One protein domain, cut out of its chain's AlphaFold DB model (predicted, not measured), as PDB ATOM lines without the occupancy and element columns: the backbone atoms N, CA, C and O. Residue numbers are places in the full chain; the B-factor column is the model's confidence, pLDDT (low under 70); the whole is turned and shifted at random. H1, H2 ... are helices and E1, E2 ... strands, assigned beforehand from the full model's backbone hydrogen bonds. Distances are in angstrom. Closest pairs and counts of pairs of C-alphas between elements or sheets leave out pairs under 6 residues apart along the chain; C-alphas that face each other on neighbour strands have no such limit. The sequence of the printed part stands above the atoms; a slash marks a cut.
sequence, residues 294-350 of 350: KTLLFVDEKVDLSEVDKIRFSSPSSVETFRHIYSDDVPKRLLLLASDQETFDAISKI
ATOM      1  N   LYS A 294      15.904  15.205   0.252       82.06
ATOM      2  CA  LYS A 294      17.226  15.463   0.830       82.06
ATOM      3  C   LYS A 294      17.152  16.785   1.577       82.06
ATOM      4  O   LYS A 294      16.884  17.839   0.996       82.06
ATOM      5  N   THR A 295      17.298  16.697   2.896       86.94
ATOM      6  CA  THR A 295      17.251  17.869   3.758       86.94
ATOM      7  C   THR A 295      18.666  18.381   3.893       86.94
ATOM      8  O   THR A 295      19.499  17.760   4.552       86.94
ATOM      9  N   LEU A 296      18.941  19.509   3.256       88.38
ATOM     10  CA  LEU A 296      20.180  20.228   3.449       88.38
ATOM     11  C   LEU A 296      20.066  21.006   4.758       88.38
ATOM     12  O   LEU A 296      19.291  21.956   4.873       88.38
ATOM     13  N   LEU A 297      20.842  20.603   5.759       87.56
ATOM     14  CA  LEU A 297      21.192  21.521   6.835       87.56
ATOM     15  C   LEU A 297      22.136  22.536   6.206       87.56
ATOM     16  O   LEU A 297      23.201  22.145   5.729       87.56
ATOM     17  N   PHE A 298      21.696  23.788   6.091       84.62
ATOM     18  CA  PHE A 298      22.460  24.761   5.330       84.62
ATOM     19  C   PHE A 298      23.850  24.945   5.949       84.62
ATOM     20  O   PHE A 298      23.987  25.175   7.150       84.62
ATOM     21  N   VAL A 299      24.861  24.829   5.095       77.56
ATOM     22  CA  VAL A 299      26.271  25.080   5.386       77.56
ATOM     23  C   VAL A 299      26.788  26.067   4.346       77.56
ATOM     24  O   VAL A 299      26.250  26.123   3.239       77.56
ATOM     25  N   ASP A 300      27.823  26.834   4.687       83.19
ATOM     26  CA  ASP A 300      28.371  27.930   3.871       83.19
ATOM     27  C   ASP A 300      29.163  27.443   2.631       83.19
ATOM     28  O   ASP A 300      30.177  28.018   2.242       83.19
ATOM     29  N   GLU A 301      28.705  26.367   1.992       82.31
ATOM     30  CA  GLU A 301      29.273  25.785   0.780       82.31
ATOM     31  C   GLU A 301      28.209  25.702  -0.320       82.31
ATOM     32  O   GLU A 301      27.028  25.436  -0.074       82.31
ATOM     33  N   LYS A 302      28.625  25.935  -1.570       84.44
ATOM     34  CA  LYS A 302      27.727  25.816  -2.720       84.44
ATOM     35  C   LYS A 302      27.475  24.340  -3.016       84.44
ATOM     36  O   LYS A 302      28.405  23.593  -3.306       84.44
ATOM     37  N   VAL A 303      26.210  23.948  -2.986       86.06
ATOM     38  CA  VAL A 303      25.734  22.589  -3.245       86.06
ATOM     39  C   VAL A 303      24.764  22.643  -4.419       86.06
ATOM     40  O   VAL A 303      24.072  23.640  -4.625       86.06
ATOM     41  N   ASP A 304      24.709  21.573  -5.205       86.75
ATOM     42  CA  ASP A 304      23.664  21.434  -6.210       86.75
ATOM     43  C   ASP A 304      22.297  21.251  -5.529       86.75
ATOM     44  O   ASP A 304      22.063  20.283  -4.800       86.75
ATOM     45  N   LEU A 305      21.393  22.206  -5.759       88.25
ATOM     46  CA  LEU A 305      20.042  22.200  -5.203       88.25
ATOM     47  C   LEU A 305      19.080  21.309  -6.002       88.25
ATOM     48  O   LEU A 305      17.947  21.112  -5.560       88.25
ATOM     49  N   SER A 306      19.505  20.752  -7.144       84.69
ATOM     50  CA  SER A 306      18.687  19.907  -8.026       84.69
ATOM     51  C   SER A 306      18.151  18.645  -7.335       84.69
ATOM     52  O   SER A 306      17.023  18.238  -7.612       84.69
ATOM     53  N   GLU A 307      18.882  18.114  -6.356       83.19
ATOM     54  CA  GLU A 307      18.500  16.941  -5.556       83.19
ATOM     55  C   GLU A 307      18.057  17.292  -4.128       83.19
ATOM     56  O   GLU A 307      17.857  16.404  -3.305       83.19
ATOM     57  N   VAL A 308      17.980  18.581  -3.788       89.06
ATOM     58  CA  VAL A 308      17.566  19.052  -2.460       89.06
ATOM     59  C   VAL A 308      16.080  19.369  -2.491       89.06
ATOM     60  O   VAL A 308      15.608  20.017  -3.424       89.06
ATOM     61  N   ASP A 309      15.352  18.950  -1.461       88.25
ATOM     62  CA  ASP A 309      13.910  19.210  -1.334       88.25
ATOM     63  C   ASP A 309      13.603  20.176  -0.199       88.25
ATOM     64  O   ASP A 309      12.660  20.965  -0.262       88.25
ATOM     65  N   LYS A 310      14.424  20.117   0.850       91.81
ATOM     66  CA  LYS A 310      14.286  20.919   2.059       91.81
ATOM     67  C   LYS A 310      15.612  21.561   2.404       91.81
ATOM     68  O   LYS A 310      16.639  20.887   2.396       91.81
ATOM     69  N   ILE A 311      15.580  22.828   2.787       93.44
ATOM     70  CA  ILE A 311      16.736  23.501   3.379       93.44
ATOM     71  C   ILE A 311      16.342  23.974   4.764       93.44
ATOM     72  O   ILE A 311      15.347  24.678   4.910       93.44
ATOM     73  N   ARG A 312      17.112  23.585   5.779       94.38
ATOM     74  CA  ARG A 312      16.918  24.062   7.145       94.38
ATOM     75  C   ARG A 312      17.983  25.088   7.499       94.38
ATOM     76  O   ARG A 312      19.174  24.800   7.414       94.38
ATOM     77  N   PHE A 313      17.518  26.242   7.956       94.50
ATOM     78  CA  PHE A 313      18.329  27.340   8.457       94.50
ATOM     79  C   PHE A 313      18.211  27.419   9.976       94.50
ATOM     80  O   PHE A 313      17.121  27.267  10.532       94.50
ATOM     81  N   SER A 314      19.342  27.666  10.635       92.25
ATOM     82  CA  SER A 314      19.432  27.808  12.092       92.25
ATOM     83  C   SER A 314      19.632  29.253  12.558       92.25
ATOM     84  O   SER A 314      19.692  29.492  13.760       92.25
ATOM     85  N   SER A 315      19.842  30.198  11.634       93.94
ATOM     86  CA  SER A 315      20.046  31.615  11.961       93.94
ATOM     87  C   SER A 315      19.798  32.539  10.759       93.94
ATOM     88  O   SER A 315      20.003  32.118   9.616       93.94
ATOM     89  N   PRO A 316      19.475  33.829  10.971       94.00
ATOM     90  CA  PRO A 316      19.369  34.812   9.889       94.00
ATOM     91  C   PRO A 316      20.659  34.970   9.072       94.00
ATOM     92  O   PRO A 316      20.603  35.152   7.859       94.00
ATOM     93  N   SER A 317      21.829  34.850   9.709       92.50
ATOM     94  CA  SER A 317      23.125  34.932   9.021       92.50
ATOM     95  C   SER A 317      23.288  33.832   7.971       92.50
ATOM     96  O   SER A 317      23.753  34.109   6.873       92.50
ATOM     97  N   SER A 318      22.838  32.609   8.273       92.75
ATOM     98  CA  SER A 318      22.874  31.491   7.321       92.75
ATOM     99  C   SER A 318      21.974  31.728   6.099       92.75
ATOM    100  O   SER A 318      22.315  31.353   4.980       92.75
ATOM    101  N   VAL A 319      20.854  32.431   6.293       92.06
ATOM    102  CA  VAL A 319      19.948  32.838   5.210       92.06
ATOM    103  C   VAL A 319      20.614  33.884   4.315       92.06
ATOM    104  O   VAL A 319      20.539  33.782   3.094       92.06
ATOM    105  N   GLU A 320      21.300  34.870   4.898       90.75
ATOM    106  CA  GLU A 320      22.019  35.895   4.133       90.75
ATOM    107  C   GLU A 320      23.174  35.290   3.324       90.75
ATOM    108  O   GLU A 320      23.319  35.588   2.138       90.75
ATOM    109  N   THR A 321      23.943  34.366   3.912       91.38
ATOM    110  CA  THR A 321      24.978  33.626   3.176       91.38
ATOM    111  C   THR A 321      24.376  32.836   2.014       91.38
ATOM    112  O   THR A 321      24.891  32.891   0.898       91.38
ATOM    113  N   PHE A 322      23.252  32.146   2.231       92.62
ATOM    114  CA  PHE A 322      22.536  31.442   1.167       92.62
ATOM    115  C   PHE A 322      22.121  32.390   0.036       92.62
ATOM    116  O   PHE A 322      22.392  32.111  -1.132       92.62
ATOM    117  N   ARG A 323      21.550  33.555   0.361       89.56
ATOM    118  CA  ARG A 323      21.226  34.581  -0.642       89.56
ATOM    119  C   ARG A 323      22.458  35.065  -1.388       89.56
ATOM    120  O   ARG A 323      22.378  35.288  -2.586       89.56
ATOM    121  N   HIS A 324      23.597  35.206  -0.722       89.44
ATOM    122  CA  HIS A 324      24.829  35.604  -1.393       89.44
ATOM    123  C   HIS A 324      25.322  34.534  -2.385       89.44
ATOM    124  O   HIS A 324      25.721  34.864  -3.499       89.44
ATOM    125  N   ILE A 325      25.250  33.250  -2.013       89.19
ATOM    126  CA  ILE A 325      25.727  32.128  -2.840       89.19
ATOM    127  C   ILE A 325      24.818  31.862  -4.051       89.19
ATOM    128  O   ILE A 325      25.323  31.580  -5.143       89.19
ATOM    129  N   TYR A 326      23.496  31.920  -3.861       88.75
ATOM    130  CA  TYR A 326      22.510  31.550  -4.887       88.75
ATOM    131  C   TYR A 326      21.816  32.753  -5.537       88.75
ATOM    132  O   TYR A 326      21.232  32.607  -6.605       88.75
ATOM    133  N   SER A 327      21.923  33.953  -4.957       82.62
ATOM    134  CA  SER A 327      21.253  35.169  -5.443       82.62
ATOM    135  C   SER A 327      19.753  34.918  -5.681       82.62
ATOM    136  O   SER A 327      19.074  34.420  -4.782       82.62
ATOM    137  N   ASP A 328      19.243  35.230  -6.876       72.25
ATOM    138  CA  ASP A 328      17.846  34.995  -7.265       72.25
ATOM    139  C   ASP A 328      17.598  33.585  -7.847       72.25
ATOM    140  O   ASP A 328      16.465  33.242  -8.183       72.25
ATOM    141  N   ASP A 329      18.629  32.741  -7.954       80.50
ATOM    142  CA  ASP A 329      18.573  31.418  -8.595       80.50
ATOM    143  C   ASP A 329      18.162  30.303  -7.614       80.50
ATOM    144  O   ASP A 329      18.747  29.222  -7.554       80.50
ATOM    145  N   VAL A 330      17.163  30.585  -6.773       84.12
ATOM    146  CA  VAL A 330      16.650  29.637  -5.775       84.12
ATOM    147  C   VAL A 330      15.428  28.910  -6.341       84.12
ATOM    148  O   VAL A 330      14.389  29.548  -6.557       84.12
ATOM    149  N   PRO A 331      15.479  27.574  -6.525       86.38
ATOM    150  CA  PRO A 331      14.336  26.816  -7.018       86.38
ATOM    151  C   PRO A 331      13.092  27.011  -6.141       86.38
ATOM    152  O   PRO A 331      13.124  26.806  -4.927       86.38
ATOM    153  N   LYS A 332      11.954  27.352  -6.757       85.38
ATOM    154  CA  LYS A 332      10.681  27.570  -6.039       85.38
ATOM    155  C   LYS A 332      10.153  26.324  -5.320       85.38
ATOM    156  O   LYS A 332       9.414  26.470  -4.350       85.38
ATOM    157  N   ARG A 333      10.544  25.131  -5.790       86.94
ATOM    158  CA  ARG A 333      10.155  23.825  -5.231       86.94
ATOM    159  C   ARG A 333      10.785  23.511  -3.871       86.94
ATOM    160  O   ARG A 333      10.364  22.557  -3.230       86.94
ATOM    161  N   LEU A 334      11.802  24.268  -3.451       90.81
ATOM    162  CA  LEU A 334      12.466  24.046  -2.171       90.81
ATOM    163  C   LEU A 334      11.566  24.472  -1.015       90.81
ATOM    164  O   LEU A 334      11.068  25.598  -0.974       90.81
ATOM    165  N   LEU A 335      11.421  23.585  -0.035       92.56
ATOM    166  CA  LEU A 335      10.817  23.905   1.248       92.56
ATOM    167  C   LEU A 335      11.889  24.479   2.178       92.56
ATOM    168  O   LEU A 335      12.793  23.774   2.628       92.56
ATOM    169  N   LEU A 336      11.789  25.773   2.467       94.06
ATOM    170  CA  LEU A 336      12.734  26.469   3.334       94.06
ATOM    171  C   LEU A 336      12.197  26.453   4.768       94.06
ATOM    172  O   LEU A 336      11.094  26.933   5.019       94.06
ATOM    173  N   LEU A 337      12.963  25.884   5.695       94.75
ATOM    174  CA  LEU A 337      12.589  25.661   7.089       94.75
ATOM    175  C   LEU A 337      13.449  26.527   8.011       94.75
ATOM    176  O   LEU A 337      14.675  26.456   7.957       94.75
ATOM    177  N   ALA A 338      12.818  27.285   8.902       94.38
ATOM    178  CA  ALA A 338      13.503  28.017   9.964       94.38
ATOM    179  C   ALA A 338      13.380  27.317  11.329       94.38
ATOM    180  O   ALA A 338      12.380  26.662  11.634       94.38
ATOM    181  N   SER A 339      14.396  27.483  12.177       90.88
ATOM    182  CA  SER A 339      14.367  27.075  13.590       90.88
ATOM    183  C   SER A 339      13.457  27.950  14.455       90.88
ATOM    184  O   SER A 339      12.866  27.462  15.421       90.88
ATOM    185  N   ASP A 340      13.333  29.226  14.095       92.19
ATOM    186  CA  ASP A 340      12.719  30.289  14.890       92.19
ATOM    187  C   ASP A 340      12.090  31.378  14.002       92.19
ATOM    188  O   ASP A 340      12.214  31.376  12.776       92.19
ATOM    189  N   GLN A 341      11.379  32.310  14.640       93.38
ATOM    190  CA  GLN A 341      10.649  33.373  13.950       93.38
ATOM    191  C   GLN A 341      11.581  34.389  13.265       93.38
ATOM    192  O   GLN A 341      11.260  34.851  12.176       93.38
ATOM    193  N   GLU A 342      12.737  34.709  13.851       94.62
ATOM    194  CA  GLU A 342      13.677  35.681  13.271       94.62
ATOM    195  C   GLU A 342      14.278  35.150  11.961       94.62
ATOM    196  O   GLU A 342      14.328  35.845  10.944       94.62
ATOM    197  N   THR A 343      14.657  33.872  11.955       94.19
ATOM    198  CA  THR A 343      15.136  33.168  10.764       94.19
ATOM    199  C   THR A 343      14.026  33.050   9.720       94.19
ATOM    200  O   THR A 343      14.274  33.259   8.535       94.19
ATOM    201  N   PHE A 344      12.783  32.783  10.132       94.38
ATOM    202  CA  PHE A 344      11.636  32.756   9.219       94.38
ATOM    203  C   PHE A 344      11.413  34.103   8.519       94.38
ATOM    204  O   PHE A 344      11.178  34.139   7.308       94.38
ATOM    205  N   ASP A 345      11.522  35.210   9.251       93.31
ATOM    206  CA  ASP A 345      11.374  36.557   8.696       93.31
ATOM    207  C   ASP A 345      12.497  36.883   7.695       93.31
ATOM    208  O   ASP A 345      12.282  37.620   6.730       93.31
ATOM    209  N   ALA A 346      13.693  36.314   7.888       92.44
ATOM    210  CA  ALA A 346      14.786  36.396   6.922       92.44
ATOM    211  C   ALA A 346      14.505  35.558   5.661       92.44
ATOM    212  O   ALA A 346      14.640  36.075   4.550       92.44
ATOM    213  N   ILE A 347      14.064  34.300   5.815       91.19
ATOM    214  CA  ILE A 347      13.717  33.405   4.694       91.19
ATOM    215  C   ILE A 347      12.581  33.997   3.859       91.19
ATOM    216  O   ILE A 347      12.622  33.931   2.638       91.19
ATOM    217  N   SER A 348      11.582  34.610   4.494       87.50
ATOM    218  CA  SER A 348      10.403  35.171   3.815       87.50
ATOM    219  C   SER A 348      10.733  36.306   2.838       87.50
ATOM    220  O   SER A 348       9.879  36.713   2.053       87.50
ATOM    221  N   LYS A 349      11.959  36.839   2.889       85.12
ATOM    222  CA  LYS A 349      12.458  37.853   1.955       85.12
ATOM    223  C   LYS A 349      13.117  37.240   0.710       85.12
ATOM    224  O   LYS A 349      13.540  38.017  -0.150       85.12
ATOM    225  N   ILE A 350      13.319  35.920   0.666       79.75
ATOM    226  CA  ILE A 350      13.848  35.147  -0.476       79.75
ATOM    227  C   ILE A 350      12.705  34.828  -1.432       79.75
ATOM    228  O   ILE A 350      12.900  34.983  -2.656       79.75
TER     229      ILE A 350
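Overview. This is residues 294 to 350 of the 350 residues of the protein "Uroporphyrinogen III methylase" of Bacteroidales bacterium KHT7 (UniProt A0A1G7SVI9). A small sheet of three parallel strands stands with a pair of helices, H1 and H2, that run side by side and the same way; both helices only graze the sheet. Two looped links, residues 298 to 307 and 327 to 334, bring the chain back to the beginnings of E2 and E3. The printed part has 57 residues, with two named helices and three named strands in the order E1, E2, H1, E3, H2, and the sheet's order is E1, E2, E3, all parallel. The class is mixed, helices and strands. The whole is compact, with a radius of gyration of the C-alphas of 10.1 A, and rounded, spanning 27 by 20 by 19 A.

Arrangement. In the sheet, E2, residues 308 to 313, is the inner strand, and E1, residues 294 to 297, and E3, residues 335 to 338, are the edge strands. E1 and E2 are parallel at 21 degrees, with N 296 and O 310 2.8 A apart and N 312 and O 296 2.9 A apart, both within hydrogen-bond range. E2 and E3 are parallel at 15 degrees, with N 337 and O 311 2.8 A apart and N 313 and O 337 2.9 A apart, also within that range. H1, residues 316 to 326, is on the sheet but only grazes it, with its residues 316 to 322; the closest C-alphas of E2 and H1 are those of Phe 313 and Val 319, 6.6 A apart. H2, residues 341 to 347, also only grazes the sheet it is on, with its residues 343 to 347; the closest C-alphas of E3 and H2 are those of Ala 338 and Phe 344, 5.1 A apart. H1 and H2 touch, with the closest C-alphas, those of Pro 316 and Thr 343, 4.6 A apart. They run the same way at a shallow tilt of 10 degrees. E2, H1 and E3 form a strand-helix-strand unit, two parallel neighbour strands with a helix between them along the chain, and its crossover is right-handed. In H1 and H2 every O i to N i+4 pair is within hydrogen-bond range.

Along the chain. E2 is 13.7 A long from first to last C-alpha, E1 9.4 A and E3 10.0 A. E1 begins at C-alpha 294, (17.226, 15.463, 0.830). H1 is 15.5 A long and begins at C-alpha 316, (19.369, 34.812, 9.889). H2 is 9.8 A long and ends at C-alpha 347, (13.717, 33.405, 4.694).

Size, cuts and confidence. The two C-alphas farthest apart are those of Glu 307 and Glu 342, 27.0 A. The printed part has no cut and ends at Ile 350, the chain's last residue. The links E2 to H1 and E3 to H2 are tight, those from E1 to E2 and from H1 to E3 are short, and no link is long. The mean pLDDT of the printed part is 88.8, and no printed residue is under 70.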